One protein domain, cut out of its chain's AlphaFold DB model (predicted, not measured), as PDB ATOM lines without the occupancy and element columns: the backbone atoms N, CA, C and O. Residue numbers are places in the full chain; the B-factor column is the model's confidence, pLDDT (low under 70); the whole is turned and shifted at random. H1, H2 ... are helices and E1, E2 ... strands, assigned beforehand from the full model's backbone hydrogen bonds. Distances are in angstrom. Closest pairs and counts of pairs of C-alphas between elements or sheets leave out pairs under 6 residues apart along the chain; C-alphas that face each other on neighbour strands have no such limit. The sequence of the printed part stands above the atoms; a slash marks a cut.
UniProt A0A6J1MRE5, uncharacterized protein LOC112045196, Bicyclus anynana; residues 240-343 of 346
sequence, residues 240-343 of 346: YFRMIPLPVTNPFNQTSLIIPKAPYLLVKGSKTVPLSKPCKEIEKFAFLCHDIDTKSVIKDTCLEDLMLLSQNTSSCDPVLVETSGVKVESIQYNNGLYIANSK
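This is residues 240 to 343 of the 346 residues of the protein "uncharacterized protein LOC112045196" of Bicyclus anynana (UniProt A0A6J1MRE5). Two groups of strands lie at opposite ends of a long out-and-back run of chain: at one end a small three-strand sheet, E1, E3 and E4, with the hairpin E5 and E6 near E1 and the short helix H1 grazing it, at the other end the hairpin E7 and E8. Residues 243 to 254 run away from the sheet, the chain folds back through E2, and short pairings tie E2 to residues 248 to 249 on one side and 319 to 320 on the other. The printed part has 104 residues, with eight named strands and one named helix in the order E1 E2 E3 E4 E5 E6 H1 E7 E8; the class is mostly strand, though only 43 residues are in named elements. The three-strand sheet has the order E1, E3, E4, and its neighbours are antiparallel, as are those in the two hairpins. The whole is only just loose, close to compact, with a radius of gyration of the C-alphas of 15.7 A and spans of 42 by 34 by 24 A.

In the largest sheet the inner strand E3, residues 264 to 268, is antiparallel to the edge strand E1, residues 240 to 242, at 150 degrees, with N 241 and O 265 2.8 A apart. On E3's other side is the edge strand E4, residues 271 to 275; E3 and E4 form a hairpin at 162 degrees, with N 273 and O 266 2.8 A apart. H1, residues 301 to 307, only grazes this sheet with its residues 303 to 307; its closest C-alphas to E4 are those of Glu 304 and Thr 272, 7.4 A apart. In H1 every O i to N i+4 pair is within hydrogen-bond range. E5, residues 280 to 283, and E6, residues 286 to 288, form a hairpin at 142 degrees, with N 286 and O 283 2.8 A apart. The closest C-alphas of E6 and E1 are those of Phe 287 and Tyr 240, 7.6 A apart. E7, residues 323 to 329, and E8, residues 337 to 342, form a hairpin at 152 degrees, with N 327 and O 339 2.9 A apart. E2, residues 255 to 257, pairs with no named strand; its closest C-alpha to E7 is that of Thr 255, 7.3 A from that of Thr 323. E8 is apart from E3, E4 and H1, among others.

E1 begins with C-alpha 240 at (217.905, 423.838, 465.133). E3 is 13.8 A long and E4 13.2 A. E7 is the longest strand by residues, 15.7 A, and E8, 15.1 A, ends with C-alpha 342 at (216.181, 440.254, 486.039). H1 begins with C-alpha 301 at (202.653, 432.943, 465.870) and is 9.9 A long.

The two C-alphas farthest apart are those of Phe 252 and Ile 282, 45.9 A. The printed part has no cut. The links E1 to E2, E6 to H1 and H1 to E7 are long. The mean pLDDT of the printed part is 76.4; residues 291 to 300 and 324 to 343 are under 70, and E8 has a mean of 45.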
ATOM      1  N   TYR A 240     218.215 423.762 463.711       92.50
ATOM      2  CA  TYR A 240     217.905 423.838 465.133       92.50
ATOM      3  C   TYR A 240     218.417 425.153 465.714       92.50
ATOM      4  O   TYR A 240     219.609 425.449 465.643       92.50
ATOM      5  N   PHE A 241     217.509 425.929 466.295       90.12
ATOM      6  CA  PHE A 241     217.800 427.214 466.913       90.12
ATOM      7  C   PHE A 241     217.453 427.184 468.395       90.12
ATOM      8  O   PHE A 241     216.426 426.641 468.806       90.12
ATOM      9  N   ARG A 242     218.305 427.825 469.193       90.94
ATOM     10  CA  ARG A 242     218.005 428.181 470.577       90.94
ATOM     11  C   ARG A 242     217.585 429.641 470.607       90.94
ATOM     12  O   ARG A 242     218.349 430.509 470.194       90.94
ATOM     13  N   MET A 243     216.396 429.897 471.127       87.12
ATOM     14  CA  MET A 243     215.879 431.246 471.273       87.12
ATOM     15  C   MET A 243     216.447 431.862 472.547       87.12
ATOM     16  O   MET A 243     216.296 431.315 473.640       87.12
ATOM     17  N   ILE A 244     217.127 432.996 472.402       87.44
ATOM     18  CA  ILE A 244     217.640 433.784 473.521       87.44
ATOM     19  C   ILE A 244     216.936 435.136 473.451       87.44
ATOM     20  O   ILE A 244     217.201 435.899 472.520       87.44
ATOM     21  N   PRO A 245     216.009 435.423 474.375       86.56
ATOM     22  CA  PRO A 245     215.282 436.674 474.339       86.56
ATOM     23  C   PRO A 245     216.221 437.798 474.799       86.56
ATOM     24  O   PRO A 245     216.914 437.667 475.810       86.56
ATOM     25  N   LEU A 246     216.283 438.881 474.023       84.88
ATOM     26  CA  LEU A 246     217.161 440.018 474.294       84.88
ATOM     27  C   LEU A 246     216.340 441.205 474.812       84.88
ATOM     28  O   LEU A 246     215.337 441.558 474.188       84.88
ATOM     29  N   PRO A 247     216.745 441.827 475.932       86.81
ATOM     30  CA  PRO A 247     216.063 443.002 476.448       86.81
ATOM     31  C   PRO A 247     216.334 444.227 475.566       86.81
ATOM     32  O   PRO A 247     217.465 444.457 475.135       86.81
ATOM     33  N   VAL A 248     215.307 445.046 475.348       85.25
ATOM     34  CA  VAL A 248     215.396 446.328 474.638       85.25
ATOM     35  C   VAL A 248     214.929 447.441 475.565       85.25
ATOM     36  O   VAL A 248     213.829 447.382 476.119       85.25
ATOM     37  N   THR A 249     215.768 448.463 475.724       85.94
ATOM     38  CA  THR A 249     215.460 449.647 476.532       85.94
ATOM     39  C   THR A 249     214.982 450.775 475.631       85.94
ATOM     40  O   THR A 249     215.646 451.127 474.656       85.94
ATOM     41  N   ASN A 250     213.819 451.337 475.950       86.50
ATOM     42  CA  ASN A 250     213.275 452.478 475.226       86.50
ATOM     43  C   ASN A 250     213.948 453.803 475.669       86.50
ATOM     44  O   ASN A 250     214.640 453.841 476.691       86.50
ATOM     45  N   PRO A 251     213.730 454.923 474.952       89.50
ATOM     46  CA  PRO A 251     214.280 456.232 475.328       89.50
ATOM     47  C   PRO A 251     213.834 456.739 476.709       89.50
ATOM     48  O   PRO A 251     214.475 457.616 477.279       89.50
ATOM     49  N   PHE A 252     212.751 456.184 477.257       87.81
ATOM     50  CA  PHE A 252     212.224 456.499 478.587       87.81
ATOM     51  C   PHE A 252     212.821 455.613 479.692       87.81
ATOM     52  O   PHE A 252     212.307 455.592 480.807       87.81
ATOM     53  N   ASN A 253     213.907 454.890 479.392       86.31
ATOM     54  CA  ASN A 253     214.622 454.013 480.316       86.31
ATOM     55  C   ASN A 253     213.783 452.834 480.854       86.31
ATOM     56  O   ASN A 253     214.069 452.302 481.925       86.31
ATOM     57  N   GLN A 254     212.750 452.413 480.120       87.94
ATOM     58  CA  GLN A 254     211.993 451.195 480.406       87.94
ATOM     59  C   GLN A 254     212.544 450.046 479.566       87.94
ATOM     60  O   GLN A 254     212.647 450.154 478.340       87.94
ATOM     61  N   THR A 255     212.873 448.937 480.222       87.06
ATOM     62  CA  THR A 255     213.367 447.727 479.566       87.06
ATOM     63  C   THR A 255     212.229 446.737 479.358       87.06
ATOM     64  O   THR A 255     211.454 446.445 480.269       87.06
ATOM     65  N   SER A 256     212.132 446.214 478.140       89.88
ATOM     66  CA  SER A 256     211.127 445.231 477.745       89.88
ATOM     67  C   SER A 256     211.770 444.034 477.050       89.88
ATOM     68  O   SER A 256     212.868 444.137 476.502       89.88
ATOM     69  N   LEU A 257     211.100 442.887 477.111       89.75
ATOM     70  CA  LEU A 257     211.591 441.594 476.647       89.75
ATOM     71  C   LEU A 257     210.436 440.804 476.034       89.75
ATOM     72  O   LEU A 257     209.393 440.653 476.664       89.75
ATOM     73  N   ILE A 258     210.636 440.231 474.850       88.56
ATOM     74  CA  ILE A 258     209.698 439.251 474.290       88.56
ATOM     75  C   ILE A 258     210.168 437.861 474.713       88.56
ATOM     76  O   ILE A 258     211.258 437.433 474.330       88.56
ATOM     77  N   ILE A 259     209.360 437.164 475.512       87.81
ATOM     78  CA  ILE A 259     209.672 435.811 475.984       87.81
ATOM     79  C   ILE A 259     209.002 434.806 475.037       87.81
ATOM     80  O   ILE A 259     207.772 434.748 475.002       87.81
ATOM     81  N   PRO A 260     209.768 434.007 474.272       87.19
ATOM     82  CA  PRO A 260     209.183 433.007 473.388       87.19
ATOM     83  C   PRO A 260     208.485 431.922 474.211       87.19
ATOM     84  O   PRO A 260     208.974 431.526 475.274       87.19
ATOM     85  N   LYS A 261     207.370 431.381 473.704       86.12
ATOM     86  CA  LYS A 261     206.646 430.299 474.397       86.12
ATOM     87  C   LYS A 261     207.458 429.005 474.427       86.12
ATOM     88  O   LYS A 261     207.266 428.174 475.314       86.12
ATOM     89  N   ALA A 262     208.360 428.836 473.460       87.75
ATOM     90  CA  ALA A 262     209.276 427.713 473.368       87.75
ATOM     91  C   ALA A 262     210.737 428.195 473.260       87.75
ATOM     92  O   ALA A 262     211.052 429.003 472.385       87.75
ATOM     93  N   PRO A 263     211.654 427.690 474.104       87.56
ATOM     94  CA  PRO A 263     213.059 428.103 474.101       87.56
ATOM     95  C   PRO A 263     213.869 427.572 472.908       87.56
ATOM     96  O   PRO A 263     215.006 428.000 472.703       87.56
ATOM     97  N   TYR A 264     213.316 426.650 472.118       90.12
ATOM     98  CA  TYR A 264     213.984 426.066 470.958       90.12
ATOM     99  C   TYR A 264     213.042 425.977 469.758       90.12
ATOM    100  O   TYR A 264     211.825 425.852 469.914       90.12
ATOM    101  N   LEU A 265     213.615 425.999 468.557       88.62
ATOM    102  CA  LEU A 265     212.867 425.986 467.308       88.62
ATOM    103  C   LEU A 265     213.561 425.132 466.245       88.62
ATOM    104  O   LEU A 265     214.766 425.245 466.032       88.62
ATOM    105  N   LEU A 266     212.781 424.314 465.542       89.88
ATOM    106  CA  LEU A 266     213.201 423.630 464.323       89.88
ATOM    107  C   LEU A 266     212.620 424.332 463.101       89.88
ATOM    108  O   LEU A 266     211.415 424.560 463.045       89.88
ATOM    109  N   VAL A 267     213.452 424.620 462.100       87.69
ATOM    110  CA  VAL A 267     213.035 425.340 460.888       87.69
ATOM    111  C   VAL A 267     213.442 424.579 459.635       87.69
ATOM    112  O   VAL A 267     214.591 424.160 459.484       87.69
ATOM    113  N   LYS A 268     212.501 424.420 458.703       87.56
ATOM    114  CA  LYS A 268     212.748 423.863 457.370       87.56
ATOM    115  C   LYS A 268     211.831 424.524 456.343       87.56
ATOM    116  O   LYS A 268     210.652 424.180 456.237       87.56
ATOM    117  N   GLY A 269     212.382 425.435 455.542       85.81
ATOM    118  CA  GLY A 269     211.580 426.251 454.626       85.81
ATOM    119  C   GLY A 269     210.562 427.076 455.416       85.81
ATOM    120  O   GLY A 269     210.941 427.748 456.366       85.81
ATOM    121  N   SER A 270     209.277 426.965 455.075       80.25
ATOM    122  CA  SER A 270     208.174 427.612 455.801       80.25
ATOM    123  C   SER A 270     207.653 426.822 457.008       80.25
ATOM    124  O   SER A 270     206.725 427.272 457.669       80.25
ATOM    125  N   LYS A 271     208.193 425.626 457.287       83.94
ATOM    126  CA  LYS A 271     207.759 424.810 458.427       83.94
ATOM    127  C   LYS A 271     208.616 425.095 459.652       83.94
ATOM    128  O   LYS A 271     209.832 424.904 459.614       83.94
ATOM    129  N   THR A 272     207.948 425.451 460.736       84.75
ATOM    130  CA  THR A 272     208.489 425.725 462.067       84.75
ATOM    131  C   THR A 272     207.915 424.721 463.064       84.75
ATOM    132  O   THR A 272     206.739 424.358 462.997       84.75
ATOM    133  N   VAL A 273     208.749 424.218 463.973       86.19
ATOM    134  CA  VAL A 273     208.306 423.356 465.076       86.19
ATOM    135  C   VAL A 273     208.946 423.848 466.373       86.19
ATOM    136  O   VAL A 273     210.157 423.684 466.543       86.19
ATOM    137  N   PRO A 274     208.171 424.461 467.280       86.94
ATOM    138  CA  PRO A 274     208.675 424.869 468.582       86.94
ATOM    139  C   PRO A 274     208.915 423.651 469.476       86.94
ATOM    140  O   PRO A 274     208.131 422.701 469.474       86.94
ATOM    141  N   LEU A 275     209.988 423.692 470.262       86.75
ATOM    142  CA  LEU A 275     210.370 422.636 471.194       86.75
ATOM    143  C   LEU A 275     210.542 423.206 472.605       86.75
ATOM    144  O   LEU A 275     211.227 424.208 472.815       86.75
ATOM    145  N   SER A 276     209.947 422.538 473.594       87.44
ATOM    146  CA  SER A 276     210.081 422.923 475.005       87.44
ATOM    147  C   SER A 276     211.406 422.463 475.623       87.44
ATOM    148  O   SER A 276     211.895 423.079 476.568       87.44
ATOM    149  N   LYS A 277     211.998 421.389 475.090       89.88
ATOM    150  CA  LYS A 277     213.232 420.767 475.583       89.88
ATOM    151  C   LYS A 277     214.337 420.830 474.525       89.88
ATOM    152  O   LYS A 277     214.024 420.769 473.335       89.88
ATOM    153  N   PRO A 278     215.614 420.914 474.940       91.94
ATOM    154  CA  PRO A 278     216.724 420.866 474.003       91.94
ATOM    155  C   PRO A 278     216.811 419.502 473.319       91.94
ATOM    156  O   PRO A 278     216.543 418.465 473.929       91.94
ATOM    157  N   CYS A 279     217.257 419.508 472.068       91.94
ATOM    158  CA  CYS A 279     217.652 418.288 471.377       91.94
ATOM    159  C   CYS A 279     218.999 417.774 471.907       91.94
ATOM    160  O   CYS A 279     219.848 418.558 472.335       91.94
ATOM    161  N   LYS A 280     219.199 416.454 471.864       91.12
ATOM    162  CA  LYS A 280     220.443 415.811 472.306       91.12
ATOM    163  C   LYS A 280     221.515 416.023 471.242       91.12
ATOM    164  O   LYS A 280     221.306 415.644 470.094       91.12
ATOM    165  N   GLU A 281     222.642 416.621 471.601       90.62
ATOM    166  CA  GLU A 281     223.791 416.698 470.694       90.62
ATOM    167  C   GLU A 281     224.366 415.290 470.490       90.62
ATOM    168  O   GLU A 281     224.619 414.574 471.459       90.62
ATOM    169  N   ILE A 282     224.504 414.878 469.230       88.81
ATOM    170  CA  ILE A 282     225.062 413.569 468.840       88.81
ATOM    171  C   ILE A 282     226.456 413.710 468.227       88.81
ATOM    172  O   ILE A 282     227.276 412.806 468.312       88.81
ATOM    173  N   GLU A 283     226.736 414.865 467.635       87.12
ATOM    174  CA  GLU A 283     228.022 415.245 467.073       87.12
ATOM    175  C   GLU A 283     228.082 416.772 467.064       87.12
ATOM    176  O   GLU A 283     227.059 417.440 467.213       87.12
ATOM    177  N   LYS A 284     229.277 417.336 466.890       87.19
ATOM    178  CA  LYS A 284     229.466 418.784 466.863       87.19
ATOM    179  C   LYS A 284     228.514 419.425 465.844       87.19
ATOM    180  O   LYS A 284     228.636 419.176 464.646       87.19
ATOM    181  N   PHE A 285     227.599 420.265 466.326       85.94
ATOM    182  CA  PHE A 285     226.549 420.925 465.529       85.94
ATOM    183  C   PHE A 285     225.475 419.999 464.920       85.94
ATOM    184  O   PHE A 285     224.691 420.447 464.083       85.94
ATOM    185  N   ALA A 286     225.392 418.739 465.349       88.88
ATOM    186  CA  ALA A 286     224.351 417.799 464.952       88.88
ATOM    187  C   ALA A 286     223.525 417.380 466.172       88.88
ATOM    188  O   ALA A 286     224.053 416.916 467.185       88.88
ATOM    189  N   PHE A 287     222.205 417.518 466.064       91.88
ATOM    190  CA  PHE A 287     221.286 417.313 467.180       91.88
ATOM    191  C   PHE A 287     220.180 416.325 466.814       91.88
ATOM    192  O   PHE A 287     219.585 416.407 465.740       91.88
ATOM    193  N   LEU A 288     219.873 415.420 467.742       90.94
ATOM    194  CA  LEU A 288     218.777 414.468 467.663       90.94
ATOM    195  C   LEU A 288     217.615 414.935 468.547       90.94
ATOM    196  O   LEU A 288     217.705 414.982 469.777       90.94
ATOM    197  N   CYS A 289     216.509 415.286 467.903       89.62
ATOM    198  CA  CYS A 289     215.295 415.755 468.561       89.62
ATOM    199  C   CYS A 289     214.289 414.608 468.683       89.62
ATOM    200  O   CYS A 289     213.930 413.992 467.679       89.62
ATOM    201  N   HIS A 290     213.827 414.342 469.904       83.56
ATOM    202  CA  HIS A 290     212.770 413.366 470.174       83.56
ATOM    203  C   HIS A 290     211.405 414.054 470.111       83.56
ATOM    204  O   HIS A 290     211.317 415.260 470.334       83.56
ATOM    205  N   ASP A 291     210.356 413.288 469.809       66.44
ATOM    206  CA  ASP A 291     208.965 413.714 469.983       66.44
ATOM    207  C   ASP A 291     208.628 415.060 469.332       66.44
ATOM    208  O   ASP A 291     208.114 415.984 469.964       66.44
ATOM    209  N   ILE A 292     208.852 415.158 468.017       65.25
ATOM    210  CA  ILE A 292     208.159 416.159 467.198       65.25
ATOM    211  C   ILE A 292     206.689 415.724 467.121       65.25
ATOM    212  O   ILE A 292     206.236 415.191 466.101       65.25
ATOM    213  N   ASP A 293     205.964 415.856 468.231       59.03
ATOM    214  CA  ASP A 293     204.552 415.526 468.292       59.03
ATOM    215  C   ASP A 293     203.796 416.583 467.494       59.03
ATOM    216  O   ASP A 293     203.448 417.669 467.958       59.03
ATOM    217  N   THR A 294     203.573 416.267 466.221       56.88
ATOM    218  CA  THR A 294     202.860 417.128 465.273       56.88
ATOM    219  C   THR A 294     201.447 417.492 465.737       56.88
ATOM    220  O   THR A 294     200.831 418.373 465.144       56.88
ATOM    221  N   LYS A 295     200.915 416.822 466.770       54.69
ATOM    222  CA  LYS A 295     199.575 417.071 467.308       54.69
ATOM    223  C   LYS A 295     199.531 418.195 468.343       54.69
ATOM    224  O   LYS A 295     198.468 418.785 468.513       54.69
ATOM    225  N   SER A 296     200.650 418.532 468.985       51.47
ATOM    226  CA  SER A 296     200.722 419.579 470.013       51.47
ATOM    227  C   SER A 296     201.594 420.756 469.579       51.47
ATOM    228  O   SER A 296     202.322 421.317 470.398       51.47
ATOM    229  N   VAL A 297     201.562 421.120 468.291       59.47
ATOM    230  CA  VAL A 297     202.246 422.327 467.810       59.47
ATOM    231  C   VAL A 297     201.629 423.513 468.543       59.47
ATOM    232  O   VAL A 297     200.548 423.985 468.189       59.47
ATOM    233  N   ILE A 298     202.305 423.966 469.598       60.59
ATOM    234  CA  ILE A 298     202.070 425.266 470.207       60.59
ATOM    235  C   ILE A 298     202.270 426.242 469.057       60.59
ATOM    236  O   ILE A 298     203.398 426.449 468.624       60.59
ATOM    237  N   LYS A 299     201.186 426.770 468.485       65.56
ATOM    238  CA  LYS A 299     201.300 427.820 467.478       65.56
ATOM    239  C   LYS A 299     201.813 429.061 468.192       65.56
ATOM    240  O   LYS A 299     201.043 429.795 468.811       65.56
ATOM    241  N   ASP A 300     203.126 429.241 468.169       69.12
ATOM    242  CA  ASP A 300     203.755 430.487 468.569       69.12
ATOM    243  C   ASP A 300     203.857 431.380 467.334       69.12
ATOM    244  O   ASP A 300     204.885 431.445 466.663       69.12
ATOM    245  N   THR A 301     202.734 432.020 467.007       77.38
ATOM    246  CA  THR A 301     202.653 432.943 465.870       77.38
ATOM    247  C   THR A 301     203.631 434.097 466.034       77.38
ATOM    248  O   THR A 301     204.193 434.532 465.044       77.38
ATOM    249  N   CYS A 302     203.921 434.522 467.271       83.94
ATOM    250  CA  CYS A 302     204.892 435.581 467.532       83.94
ATOM    251  C   CYS A 302     206.274 435.223 466.993       83.94
ATOM    252  O   CYS A 302     206.903 436.015 466.295       83.94
ATOM    253  N   LEU A 303     206.754 434.016 467.289       79.44
ATOM    254  CA  LEU A 303     208.079 433.604 466.854       79.44
ATOM    255  C   LEU A 303     208.167 433.486 465.326       79.44
ATOM    256  O   LEU A 303     209.162 433.895 464.730       79.44
ATOM    257  N   GLU A 304     207.116 432.964 464.694       77.00
ATOM    258  CA  GLU A 304     207.004 432.897 463.235       77.00
ATOM    259  C   GLU A 304     206.970 434.299 462.608       77.00
ATOM    260  O   GLU A 304     207.728 434.569 461.676       77.00
ATOM    261  N   ASP A 305     206.168 435.208 463.170       80.81
ATOM    262  CA  ASP A 305     206.035 436.602 462.737       80.81
ATOM    263  C   ASP A 305     207.379 437.343 462.841       80.81
ATOM    264  O   ASP A 305     207.782 438.033 461.902       80.81
ATOM    265  N   LEU A 306     208.111 437.157 463.948       80.88
ATOM    266  CA  LEU A 306     209.438 437.742 464.155       80.88
ATOM    267  C   LEU A 306     210.471 437.195 463.165       80.88
ATOM    268  O   LEU A 306     211.265 437.961 462.621       80.88
ATOM    269  N   MET A 307     210.470 435.884 462.904       75.88
ATOM    270  CA  MET A 307     211.411 435.273 461.961       75.88
ATOM    271  C   MET A 307     211.141 435.660 460.506       75.88
ATOM    272  O   MET A 307     212.083 435.781 459.723       75.88
ATOM    273  N   LEU A 308     209.873 435.851 460.141       74.44
ATOM    274  CA  LEU A 308     209.467 436.283 458.803       74.44
ATOM    275  C   LEU A 308     209.550 437.803 458.610       74.44
ATOM    276  O   LEU A 308     209.226 438.282 457.525       74.44
ATOM    277  N   LEU A 309     209.990 438.552 459.631       77.06
ATOM    278  CA  LEU A 309     210.003 440.018 459.638       77.06
ATOM    279  C   LEU A 309     208.629 440.596 459.257       77.06
ATOM    280  O   LEU A 309     208.521 441.545 458.477       77.06
ATOM    281  N   SER A 310     207.568 439.982 459.789       78.25
ATOM    282  CA  SER A 310     206.194 440.418 459.568       78.25
ATOM    283  C   SER A 310     206.017 441.860 460.040       78.25
ATOM    284  O   SER A 310     206.481 442.248 461.110       78.25
ATOM    285  N   GLN A 311     205.294 442.658 459.253       73.88
ATOM    286  CA  GLN A 311     204.928 444.023 459.642       73.88
ATOM    287  C   GLN A 311     203.923 444.044 460.803       73.88
ATOM    288  O   GLN A 311     203.769 445.070 461.462       73.88
ATOM    289  N   ASN A 312     203.237 442.926 461.054       75.44
ATOM    290  CA  ASN A 312     202.275 442.792 462.133       75.44
ATOM    291  C   ASN A 312     202.801 441.799 463.176       75.44
ATOM    292  O   ASN A 312     202.653 440.592 463.013       75.44
ATOM    293  N   THR A 313     203.397 442.322 464.248       77.31
ATOM    294  CA  THR A 313     203.883 441.557 465.409       77.31
ATOM    295  C   THR A 313     202.926 441.651 466.600       77.31
ATOM    296  O   THR A 313     203.335 441.466 467.742       77.31
ATOM    297  N   SER A 314     201.639 441.933 466.359       78.06
ATOM    298  CA  SER A 314     200.622 442.054 467.422       78.06
ATOM    299  C   SER A 314     200.449 440.792 468.268       78.06
ATOM    300  O   SER A 314     199.876 440.856 469.348       78.06
ATOM    301  N   SER A 315     200.948 439.649 467.796       79.81
ATOM    302  CA  SER A 315     200.960 438.391 468.534       79.81
ATOM    303  C   SER A 315     202.092 438.296 469.576       79.81
ATOM    304  O   SER A 315     202.093 437.366 470.385       79.81
ATOM    305  N   CYS A 316     203.049 439.231 469.556       85.06
ATOM    306  CA  CYS A 316     204.184 439.311 470.467       85.06
ATOM    307  C   CYS A 316     203.934 440.331 471.579       85.06
ATOM    308  O   CYS A 316     204.153 441.526 471.381       85.06
ATOM    309  N   ASP A 317     203.556 439.860 472.764       87.44
ATOM    310  CA  ASP A 317     203.388 440.726 473.932       87.44
ATOM    311  C   ASP A 317     204.737 440.944 474.642       87.44
ATOM    312  O   ASP A 317     205.314 439.990 475.181       87.44
ATOM    313  N   PRO A 318     205.284 442.176 474.659       89.06
ATOM    314  CA  PRO A 318     206.495 442.466 475.406       89.06
ATOM    315  C   PRO A 318     206.202 442.498 476.910       89.06
ATOM    316  O   PRO A 318     205.270 443.155 477.374       89.06
ATOM    317  N   VAL A 319     207.051 441.837 477.691       90.44
ATOM    318  CA  VAL A 319     207.021 441.871 479.154       90.44
ATOM    319  C   VAL A 319     207.978 442.958 479.635       90.44
ATOM    320  O   VAL A 319     209.131 443.012 479.202       90.44
ATOM    321  N   LEU A 320     207.514 443.838 480.522       90.44
ATOM    322  CA  LEU A 320     208.367 444.832 481.177       90.44
ATOM    323  C   LEU A 320     209.244 444.148 482.224       90.44
ATOM    324  O   LEU A 320     208.750 443.349 483.016       90.44
ATOM    325  N   VAL A 321     210.536 444.466 482.237       87.88
ATOM    326  CA  VAL A 321     211.509 443.827 483.128       87.88
ATOM    327  C   VAL A 321     212.303 444.894 483.869       87.88
ATOM    328  O   VAL A 321     212.923 445.760 483.256       87.88
ATOM    329  N   GLU A 322     212.328 444.809 485.197       84.06
ATOM    330  CA  GLU A 322     213.211 445.636 486.016       84.06
ATOM    331  C   GLU A 322     214.627 445.049 486.012       84.06
ATOM    332  O   GLU A 322     214.875 443.954 486.527       84.06
ATOM    333  N   THR A 323     215.579 445.773 485.428       74.62
ATOM    334  CA  THR A 323     216.982 445.350 485.386       74.62
ATOM    335  C   THR A 323     217.769 446.039 486.495       74.62
ATOM    336  O   THR A 323     217.953 447.253 486.458       74.62
ATOM    337  N   SER A 324     218.285 445.284 487.468       68.31
ATOM    338  CA  SER A 324     219.103 445.839 488.565       68.31
ATOM    339  C   SER A 324     220.613 445.853 488.266       68.31
ATOM    340  O   SER A 324     221.425 445.998 489.176       68.31
ATOM    341  N   GLY A 325     220.996 445.676 487.000       64.25
ATOM    342  CA  GLY A 325     222.380 445.680 486.525       64.25
ATOM    343  C   GLY A 325     222.541 444.871 485.235       64.25
ATOM    344  O   GLY A 325     221.922 443.817 485.071       64.25
ATOM    345  N   VAL A 326     223.370 445.361 484.313       60.31
ATOM    346  CA  VAL A 326     223.691 444.673 483.051       60.31
ATOM    347  C   VAL A 326     224.991 443.901 483.239       60.31
ATOM    348  O   VAL A 326     226.015 444.497 483.571       60.31
ATOM    349  N   LYS A 327     224.965 442.584 483.022       58.75
ATOM    350  CA  LYS A 327     226.170 441.757 482.991       58.75
ATOM    351  C   LYS A 327     226.496 441.443 481.532       58.75
ATOM    352  O   LYS A 327     225.709 440.832 480.815       58.75
ATOM    353  N   VAL A 328     227.651 441.904 481.070       55.41
ATOM    354  CA  VAL A 328     228.114 441.632 479.706       55.41
ATOM    355  C   VAL A 328     228.957 440.362 479.744       55.41
ATOM    356  O   VAL A 328     229.977 440.330 480.430       55.41
ATOM    357  N   GLU A 329     228.535 439.321 479.026       54.72
ATOM    358  CA  GLU A 329     229.327 438.103 478.835       54.72
ATOM    359  C   GLU A 329     229.660 437.944 477.348       54.72
ATOM    360  O   GLU A 329     228.793 437.973 476.471       54.72
ATOM    361  N   SER A 330     230.951 437.813 477.043       48.53
ATOM    362  CA  SER A 330     231.409 437.551 475.683       48.53
ATOM    363  C   SER A 330     231.207 436.077 475.341       48.53
ATOM    364  O   SER A 330     231.659 435.183 476.055       48.53
ATOM    365  N   ILE A 331     230.542 435.809 474.217       56.22
ATOM    366  CA  ILE A 331     230.474 434.463 473.644       56.22
ATOM    367  C   ILE A 331     231.680 434.297 472.715       56.22
ATOM    368  O   ILE A 331     231.986 435.189 471.924       56.22
ATOM    369  N   GLN A 332     232.366 433.155 472.803       48.69
ATOM    370  CA  GLN A 332     233.615 432.867 472.080       48.69
ATOM    371  C   GLN A 332     233.507 432.868 470.540       48.69
ATOM    372  O   GLN A 332     234.535 432.807 469.872       48.69
ATOM    373  N   TYR A 333     232.308 432.977 469.960       48.66
ATOM    374  CA  TYR A 333     232.102 432.994 468.511       48.66
ATOM    375  C   TYR A 333     231.245 434.200 468.095       48.66
ATOM    376  O   TYR A 333     230.040 434.087 467.920       48.66
ATOM    377  N   ASN A 334     231.926 435.342 467.955       41.41
ATOM    378  CA  ASN A 334     231.521 436.639 467.393       41.41
ATOM    379  C   ASN A 334     230.270 437.357 467.947       41.41
ATOM    380  O   ASN A 334     229.133 436.933 467.779       41.41
ATOM    381  N   ASN A 335     230.559 438.569 468.442       40.12
ATOM    382  CA  ASN A 335     229.701 439.652 468.933       40.12
ATOM    383  C   ASN A 335     228.983 439.366 470.264       40.12
ATOM    384  O   ASN A 335     228.146 438.481 470.384       40.12
ATOM    385  N   GLY A 336     229.391 440.129 471.288       36.50
ATOM    386  CA  GLY A 336     229.035 439.932 472.693       36.50
ATOM    387  C   GLY A 336     227.531 439.901 472.961       36.50
ATOM    388  O   GLY A 336     226.751 440.597 472.313       36.50
ATOM    389  N   LEU A 337     227.144 439.092 473.947       44.53
ATOM    390  CA  LEU A 337     225.769 438.943 474.399       44.53
ATOM    391  C   LEU A 337     225.550 439.829 475.633       44.53
ATOM    392  O   LEU A 337     226.338 439.819 476.582       44.53
ATOM    393  N   TYR A 338     224.458 440.585 475.636       48.91
ATOM    394  CA  TYR A 338     224.031 441.365 476.795       48.91
ATOM    395  C   TYR A 338     223.072 440.515 477.631       48.91
ATOM    396  O   TYR A 338     221.972 440.206 477.177       48.91
ATOM    397  N   ILE A 339     223.471 440.137 478.849       47.12
ATOM    398  CA  ILE A 339     222.592 439.450 479.801       47.12
ATOM    399  C   ILE A 339     222.222 440.458 480.892       47.12
ATOM    400  O   ILE A 339     223.034 440.825 481.742       47.12
ATOM    401  N   ALA A 340     220.984 440.942 480.883       45.25
ATOM    402  CA  ALA A 340     220.468 441.707 482.012       45.25
ATOM    403  C   ALA A 340     220.033 440.736 483.119       45.25
ATOM    404  O   ALA A 340     219.272 439.804 482.863       45.25
ATOM    405  N   ASN A 341     220.496 440.953 484.353       40.84
ATOM    406  CA  ASN A 341     219.969 440.222 485.502       40.84
ATOM    407  C   ASN A 341     218.567 440.765 485.812       40.84
ATOM    408  O   ASN A 341     218.438 441.881 486.320       40.84
ATOM    409  N   SER A 342     217.523 439.988 485.518       43.38
ATOM    410  CA  SER A 342     216.181 440.254 486.039       43.38
ATOM    411  C   SER A 342     216.038 439.615 487.415       43.38
ATOM    412  O   SER A 342     216.365 438.436 487.585       43.38
ATOM    413  N   LYS A 343     215.504 440.343 488.398       41.03
ATOM    414  CA  LYS A 343     215.010 439.696 489.621       41.03
ATOM    415  C   LYS A 343     213.865 438.750 489.240       41.03
ATOM    416  O   LYS A 343     213.021 439.112 488.429       41.03
TER     417      LYS A 343